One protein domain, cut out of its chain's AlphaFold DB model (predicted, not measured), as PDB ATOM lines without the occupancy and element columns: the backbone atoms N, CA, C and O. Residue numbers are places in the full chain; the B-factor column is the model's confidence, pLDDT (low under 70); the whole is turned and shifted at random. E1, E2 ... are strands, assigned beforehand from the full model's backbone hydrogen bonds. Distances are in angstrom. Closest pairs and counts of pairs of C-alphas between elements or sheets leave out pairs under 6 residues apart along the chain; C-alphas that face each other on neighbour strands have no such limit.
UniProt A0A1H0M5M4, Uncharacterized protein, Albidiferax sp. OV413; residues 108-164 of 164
ATOM      1  N   PRO A 108     199.763 230.473 184.698       92.81
ATOM      2  CA  PRO A 108     200.911 231.358 184.883       92.81
ATOM      3  C   PRO A 108     201.215 232.178 183.623       92.81
ATOM      4  O   PRO A 108     201.089 231.688 182.497       92.81
ATOM      5  N   THR A 109     201.630 233.429 183.801       92.25
ATOM      6  CA  THR A 109     202.067 234.315 182.713       92.25
ATOM      7  C   THR A 109     203.189 235.239 183.190       92.25
ATOM      8  O   THR A 109     203.484 235.310 184.378       92.25
ATOM      9  N   SER A 110     203.827 235.951 182.265       89.56
ATOM     10  CA  SER A 110     204.919 236.892 182.548       89.56
ATOM     11  C   SER A 110     204.579 238.354 182.244       89.56
ATOM     12  O   SER A 110     205.414 239.228 182.455       89.56
ATOM     13  N   ALA A 111     203.384 238.645 181.718       82.88
ATOM     14  CA  ALA A 111     203.027 239.994 181.280       82.88
ATOM     15  C   ALA A 111     201.523 240.284 181.350       82.88
ATOM     16  O   ALA A 111     200.692 239.374 181.303       82.88
ATOM     17  N   TYR A 112     201.201 241.579 181.375       83.00
ATOM     18  CA  TYR A 112     199.847 242.113 181.256       83.00
ATOM     19  C   TYR A 112     199.350 242.159 179.804       83.00
ATOM     20  O   TYR A 112     200.135 242.248 178.856       83.00
ATOM     21  N   TRP A 113     198.023 242.153 179.646       82.00
ATOM     22  CA  TRP A 113     197.366 242.493 178.386       82.00
ATOM     23  C   TRP A 113     197.162 244.006 178.269       82.00
ATOM     24  O   TRP A 113     196.905 244.651 179.288       82.00
ATOM     25  N   PRO A 114     197.261 244.576 177.056       76.50
ATOM     26  CA  PRO A 114     196.974 245.988 176.827       76.50
ATOM     27  C   PRO A 114     195.532 246.319 177.223       76.50
ATOM     28  O   PRO A 114     194.647 245.476 177.131       76.50
ATOM     29  N   GLY A 115     195.301 247.542 177.695       76.94
ATOM     30  CA  GLY A 115     193.984 247.968 178.169       76.94
ATOM     31  C   GLY A 115     192.996 248.287 177.048       76.94
ATOM     32  O   GLY A 115     191.795 248.257 177.295       76.94
ATOM     33  N   GLU A 116     193.458 248.581 175.838       85.25
ATOM     34  CA  GLU A 116     192.602 249.081 174.760       85.25
ATOM     35  C   GLU A 116     191.572 248.052 174.260       85.25
ATOM     36  O   GLU A 116     191.778 246.841 174.386       85.25
ATOM     37  N   PRO A 117     190.423 248.497 173.710       87.00
ATOM     38  CA  PRO A 117     189.501 247.613 173.012       87.00
ATOM     39  C   PRO A 117     190.187 246.890 171.854       87.00
ATOM     40  O   PRO A 117     190.984 247.469 171.120       87.00
ATOM     41  N   GLY A 118     189.839 245.624 171.658       89.69
ATOM     42  CA  GLY A 118     190.428 244.812 170.607       89.69
ATOM     43  C   GLY A 118     190.484 243.337 170.954       89.69
ATOM     44  O   GLY A 118     190.045 242.894 172.021       89.69
ATOM     45  N   TYR A 119     191.024 242.582 170.008       91.44
ATOM     46  CA  TYR A 119     191.351 241.177 170.174       91.44
ATOM     47  C   TYR A 119     192.868 241.022 170.291       91.44
ATOM     48  O   TYR A 119     193.612 241.504 169.439       91.44
ATOM     49  N   TYR A 120     193.318 240.323 171.330       91.00
ATOM     50  CA  TYR A 120     194.732 240.092 171.613       91.00
ATOM     51  C   TYR A 120     194.991 238.612 171.859       91.00
ATOM     52  O   TYR A 120     194.165 237.915 172.449       91.00
ATOM     53  N   GLN A 121     196.161 238.132 171.438       90.50
ATOM     54  CA  GLN A 121     196.553 236.735 171.584       90.50
ATOM     55  C   GLN A 121     198.070 236.606 171.776       90.50
ATOM     56  O   GLN A 121     198.849 237.286 171.113       90.50
ATOM     57  N   ARG A 122     198.499 235.708 172.671       86.88
ATOM     58  CA  ARG A 122     199.911 235.342 172.908       86.88
ATOM     59  C   ARG A 122     199.953 233.900 173.383       86.88
ATOM     60  O   ARG A 122     199.390 233.568 174.426       86.88
ATOM     61  N   GLY A 123     200.593 233.032 172.604       85.50
ATOM     62  CA  GLY A 123     200.576 231.594 172.874       85.50
ATOM     63  C   GLY A 123     199.139 231.075 172.966       85.50
ATOM     64  O   GLY A 123     198.343 231.338 172.065       85.50
ATOM     65  N   GLY A 124     198.809 230.375 174.059       86.19
ATOM     66  CA  GLY A 124     197.480 229.817 174.352       86.19
ATOM     67  C   GLY A 124     196.448 230.819 174.888       86.19
ATOM     68  O   GLY A 124     195.244 230.574 174.768       86.19
ATOM     69  N   LEU A 125     196.888 231.973 175.385       91.12
ATOM     70  CA  LEU A 125     196.036 232.989 175.997       91.12
ATOM     71  C   LEU A 125     195.489 233.970 174.952       91.12
ATOM     72  O   LEU A 125     196.155 234.275 173.960       91.12
ATOM     73  N   TRP A 126     194.273 234.455 175.185       91.88
ATOM     74  CA  TRP A 126     193.602 235.431 174.330       91.88
ATOM     75  C   TRP A 126     192.647 236.306 175.145       91.88
ATOM     76  O   TRP A 126     192.210 235.921 176.234       91.88
ATOM     77  N   TRP A 127     192.310 237.470 174.607       91.19
ATOM     78  CA  TRP A 127     191.380 238.408 175.219       91.19
ATOM     79  C   TRP A 127     190.635 239.199 174.144       91.19
ATOM     80  O   TRP A 127     191.212 239.553 173.119       91.19
ATOM     81  N   LEU A 128     189.352 239.456 174.383       91.56
ATOM     82  CA  LEU A 128     188.480 240.273 173.550       91.56
ATOM     83  C   LEU A 128     187.806 241.335 174.419       91.56
ATOM     84  O   LEU A 128     187.101 240.990 175.370       91.56
ATOM     85  N   ARG A 129     187.971 242.607 174.052       90.88
ATOM     86  CA  ARG A 129     187.203 243.742 174.583       90.88
ATOM     87  C   ARG A 129     186.477 244.425 173.440       90.88
ATOM     88  O   ARG A 129     187.114 244.997 172.561       90.88
ATOM     89  N   TYR A 130     185.152 244.373 173.470       90.44
ATOM     90  CA  TYR A 130     184.306 244.934 172.423       90.44
ATOM     91  C   TYR A 130     183.364 245.999 173.006       90.44
ATOM     92  O   TYR A 130     182.635 245.696 173.959       90.44
ATOM     93  N   PRO A 131     183.377 247.243 172.495       90.62
ATOM     94  CA  PRO A 131     182.462 248.280 172.953       90.62
ATOM     95  C   PRO A 131     181.028 247.957 172.521       90.62
ATOM     96  O   PRO A 131     180.769 247.547 171.396       90.62
ATOM     97  N   LEU A 132     180.081 248.181 173.420       91.06
ATOM     98  CA  LEU A 132     178.646 248.016 173.211       91.06
ATOM     99  C   LEU A 132     177.927 249.338 173.504       91.06
ATOM    100  O   LEU A 132     178.448 250.198 174.220       91.06
ATOM    101  N   ALA A 133     176.710 249.493 172.974       89.25
ATOM    102  CA  ALA A 133     175.834 250.640 173.241       89.25
ATOM    103  C   ALA A 133     176.529 252.007 173.043       89.25
ATOM    104  O   ALA A 133     176.534 252.848 173.944       89.25
ATOM    105  N   GLY A 134     177.179 252.203 171.889       85.56
ATOM    106  CA  GLY A 134     177.901 253.445 171.577       85.56
ATOM    107  C   GLY A 134     179.102 253.710 172.491       85.56
ATOM    108  O   GLY A 134     179.437 254.862 172.740       85.56
ATOM    109  N   GLY A 135     179.704 252.655 173.052       84.19
ATOM    110  CA  GLY A 135     180.840 252.766 173.964       84.19
ATOM    111  C   GLY A 135     180.457 253.049 175.415       84.19
ATOM    112  O   GLY A 135     181.328 253.416 176.187       84.19
ATOM    113  N   ARG A 136     179.190 252.878 175.817       88.88
ATOM    114  CA  ARG A 136     178.765 252.979 177.232       88.88
ATOM    115  C   ARG A 136     178.979 251.684 178.010       88.88
ATOM    116  O   ARG A 136     179.136 251.706 179.232       88.88
ATOM    117  N   LEU A 137     178.956 250.560 177.301       91.62
ATOM    118  CA  LEU A 137     179.167 249.223 177.836       91.62
ATOM    119  C   LEU A 137     180.333 248.561 177.105       91.62
ATOM    120  O   LEU A 137     180.718 248.964 176.010       91.62
ATOM    121  N   GLN A 138     180.902 247.531 177.715       90.56
ATOM    122  CA  GLN A 138     182.002 246.755 177.162       90.56
ATOM    123  C   GLN A 138     181.778 245.285 177.442       90.56
ATOM    124  O   GLN A 138     181.679 244.876 178.598       90.56
ATOM    125  N   PHE A 139     181.772 244.491 176.384       91.56
ATOM    126  CA  PHE A 139     181.886 243.050 176.482       91.56
ATOM    127  C   PHE A 139     183.355 242.655 176.650       91.56
ATOM    128  O   PHE A 139     184.215 243.147 175.915       91.56
ATOM    129  N   LYS A 140     183.647 241.776 177.612       91.62
ATOM    130  CA  LYS A 140     184.987 241.252 177.899       91.62
ATOM    131  C   LYS A 140     184.947 239.728 177.942       91.62
ATOM    132  O   LYS A 140     184.179 239.168 178.721       91.62
ATOM    133  N   ALA A 141     185.800 239.067 177.165       93.75
ATOM    134  CA  ALA A 141     185.935 237.610 177.154       93.75
ATOM    135  C   ALA A 141     187.397 237.167 177.002       93.75
ATOM    136  O   ALA A 141     188.209 237.885 176.425       93.75
ATOM    137  N   GLY A 142     187.729 235.978 177.503       93.31
ATOM    138  CA  GLY A 142     189.066 235.387 177.399       93.31
ATOM    139  C   GLY A 142     189.743 235.314 178.760       93.31
ATOM    140  O   GLY A 142     189.217 234.659 179.659       93.31
ATOM    141  N   TYR A 143     190.891 235.973 178.913       92.06
ATOM    142  CA  TYR A 143     191.667 235.974 180.152       92.06
ATOM    143  C   TYR A 143     191.941 237.384 180.682       92.06
ATOM    144  O   TYR A 143     192.212 238.308 179.917       92.06
ATOM    145  N   ARG A 144     191.936 237.535 182.009       89.12
ATOM    146  CA  ARG A 144     192.401 238.725 182.733       89.12
ATOM    147  C   ARG A 144     193.666 238.389 183.515       89.12
ATOM    148  O   ARG A 144     193.772 237.283 184.028       89.12
ATOM    149  N   ILE A 145     194.602 239.330 183.612       89.62
ATOM    150  CA  ILE A 145     195.849 239.133 184.360       89.62
ATOM    151  C   ILE A 145     195.735 239.736 185.757       89.62
ATOM    152  O   ILE A 145     195.295 240.877 185.901       89.62
ATOM    153  N   TYR A 146     196.153 238.962 186.750       88.19
ATOM    154  CA  TYR A 146     196.302 239.347 188.145       88.19
ATOM    155  C   TYR A 146     197.772 239.255 188.537       88.19
ATOM    156  O   TYR A 146     198.471 238.350 188.082       88.19
ATOM    157  N   LYS A 147     198.224 240.182 189.380       89.38
ATOM    158  CA  LYS A 147     199.497 240.074 190.090       89.38
ATOM    159  C   LYS A 147     199.224 239.436 191.447       89.38
ATOM    160  O   LYS A 147     198.269 239.827 192.107       89.38
ATOM    161  N   LEU A 148     200.009 238.434 191.810       91.19
ATOM    162  CA  LEU A 148     199.895 237.726 193.080       91.19
ATOM    163  C   LEU A 148     200.749 238.404 194.159       91.19
ATOM    164  O   LEU A 148     201.629 239.211 193.852       91.19
ATOM    165  N   LEU A 149     200.525 238.025 195.421       89.69
ATOM    166  CA  LEU A 149     201.301 238.505 196.576       89.69
ATOM    167  C   LEU A 149     202.818 238.274 196.437       89.69
ATOM    168  O   LEU A 149     203.612 239.063 196.938       89.69
ATOM    169  N   ASP A 150     203.229 237.222 195.730       91.12
ATOM    170  CA  ASP A 150     204.634 236.905 195.438       91.12
ATOM    171  C   ASP A 150     205.189 237.646 194.201       91.12
ATOM    172  O   ASP A 150     206.289 237.361 193.733       91.12
ATOM    173  N   SER A 151     204.433 238.606 193.663       88.94
ATOM    174  CA  SER A 151     204.714 239.355 192.432       88.94
ATOM    175  C   SER A 151     204.716 238.556 191.125       88.94
ATOM    176  O   SER A 151     204.997 239.138 190.074       88.94
ATOM    177  N   SER A 152     204.345 237.275 191.142       92.12
ATOM    178  CA  SER A 152     204.080 236.515 189.917       92.12
ATOM    179  C   SER A 152     202.757 236.938 189.262       92.12
ATOM    180  O   SER A 152     201.931 237.627 189.869       92.12
ATOM    181  N   PHE A 153     202.548 236.553 187.997       92.44
ATOM    182  CA  PHE A 153     201.326 236.880 187.260       92.44
ATOM    183  C   PHE A 153     200.514 235.640 186.901       92.44
ATOM    184  O   PHE A 153     201.043 234.623 186.446       92.44
ATOM    185  N   LEU A 154     199.196 235.778 187.018       92.75
ATOM    186  CA  LEU A 154     198.223 234.732 186.743       92.75
ATOM    187  C   LEU A 154     197.162 235.228 185.758       92.75
ATOM    188  O   LEU A 154     196.538 236.267 185.967       92.75
ATOM    189  N   ALA A 155     196.926 234.474 184.689       93.75
ATOM    190  CA  ALA A 155     195.863 234.706 183.723       93.75
ATOM    191  C   ALA A 155     194.619 233.892 184.100       93.75
ATOM    192  O   ALA A 155     194.622 232.674 183.941       93.75
ATOM    193  N   VAL A 156     193.541 234.536 184.548       93.06
ATOM    194  CA  VAL A 156     192.293 233.855 184.939       93.06
ATOM    195  C   VAL A 156     191.185 234.051 183.896       93.06
ATOM    196  O   VAL A 156     191.130 235.113 183.265       93.06
ATOM    197  N   PRO A 157     190.289 233.069 183.697       93.88
ATOM    198  CA  PRO A 157     189.187 233.195 182.748       93.88
ATOM    199  C   PRO A 157     188.218 234.327 183.110       93.88
ATOM    200  O   PRO A 157     187.857 234.505 184.272       93.88
ATOM    201  N   VAL A 158     187.757 235.069 182.103       91.81
ATOM    202  CA  VAL A 158     186.780 236.153 182.265       91.81
ATOM    203  C   VAL A 158     185.737 236.129 181.151       91.81
ATOM    204  O   VAL A 158     186.045 235.875 179.988       91.81
ATOM    205  N   PHE A 159     184.491 236.419 181.523       92.00
ATOM    206  CA  PHE A 159     183.358 236.612 180.625       92.00
ATOM    207  C   PHE A 159     182.382 237.566 181.300       92.00
ATOM    208  O   PHE A 159     181.769 237.192 182.289       92.00
ATOM    209  N   THR A 160     182.270 238.808 180.843       90.56
ATOM    210  CA  THR A 160     181.417 239.789 181.522       90.56
ATOM    211  C   THR A 160     181.045 240.957 180.615       90.56
ATOM    212  O   THR A 160     181.676 241.188 179.580       90.56
ATOM    213  N   ILE A 161     180.035 241.717 181.032       89.19
ATOM    214  CA  ILE A 161     179.698 243.024 180.475       89.19
ATOM    215  C   ILE A 161     179.929 244.048 181.581       89.19
ATOM    216  O   ILE A 161     179.311 243.975 182.641       89.19
ATOM    217  N   THR A 162     180.816 245.010 181.343       85.31
ATOM    218  CA  THR A 162     181.071 246.109 182.281       85.31
ATOM    219  C   THR A 162     180.658 247.435 181.673       85.31
ATOM    220  O   THR A 162     180.558 247.569 180.455       85.31
ATOM    221  N   LYS A 163     180.482 248.455 182.516       83.69
ATOM    222  CA  LYS A 163     180.510 249.838 182.038       83.69
ATOM    223  C   LYS A 163     181.851 250.113 181.351       83.69
ATOM    224  O   LYS A 163     182.851 249.450 181.666       83.69
ATOM    225  N   ALA A 164     181.818 251.005 180.365       72.12
ATOM    226  CA  ALA A 164     182.998 251.362 179.611       72.12
ATOM    227  C   ALA A 164     184.016 252.194 180.389       72.12
ATOM    228  O   ALA A 164     183.570 253.025 181.206       72.12
TER     229      ALA A 164
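This is residues 108 to 164 of the 164 residues of an uncharacterized protein of Albidiferax sp. OV413 (UniProt A0A1H0M5M4). The domain is one twisted sheet of four strands, folded back and forth in a row of hairpins, with E3 and E4 as a long, bent two-stranded ribbon. Residues 110 to 117 cross over one face of this sheet, from beside the first residues of E4 to E1, and the turns E2 to E3 and E3 to E4 lie at the two ends of the long axis. The printed part has 57 residues with no named helix and four named strands, E1, E2, E3 and E4 along the chain; the sheet's order is E1 - E2 - E3 - E4, antiparallel throughout, and the class is all strand. The whole is only just compact, close to loose, with a radius of gyration of the C-alphas of 12.1 A, and elongated, spanning 39 by 23 by 16 A.

The printed part begins at Pro 108, and residues 108 to 117 come before the first named strand. E1 is residues 118 to 122, beginning at C-alpha 118 at (190.428, 244.812, 170.607). E2 is residues 125 to 132, 23.2 A from first to last C-alpha. E3, residues 137 to 147, measures 25.4 A and bends by 86 degrees at residue 142, where C-alpha 142 is at (189.066, 235.387, 177.399). E4, residues 153 to 163, measures 25.1 A, bends by 82 degrees at residue 160 and ends at C-alpha 163 at (180.510, 249.838, 182.038).

The four strands form a meander, each strand the antiparallel neighbour of the one before. Residues 108 to 109 make a short antiparallel pairing with residues 153 to 154 of E4. The hairpin E1 and E2 stands at 177 degrees between directions, with N 118 and O 129 at 2.9 A and N 122 and O 125 at 3.0 A, within hydrogen-bond range. The hairpin E2 and E3 stands at 149 degrees, with N 128 and O 141 at 2.8 A, within that range; the C-alphas of E3 that face E2 run from 137 to 142. The hairpin E3 and E4 stands at 160 degrees; its facing C-alphas run from 137 and 163, 4.5 A apart, to 147 and 153, 4.6 A apart, and N 146 and O 154 are within hydrogen-bond range at 2.8 A. E1 and E4 are the edge strands and are apart.

The two C-alphas farthest apart are those of Gly 134 and Asp 150, at 39.5 A. The printed part has no cut and ends at Ala 164, the chain's last residue. The links E1 to E2, E2 to E3 and E3 to E4 are tight. The mean pLDDT of the printed part is 89.0, and no printed residue is under 70.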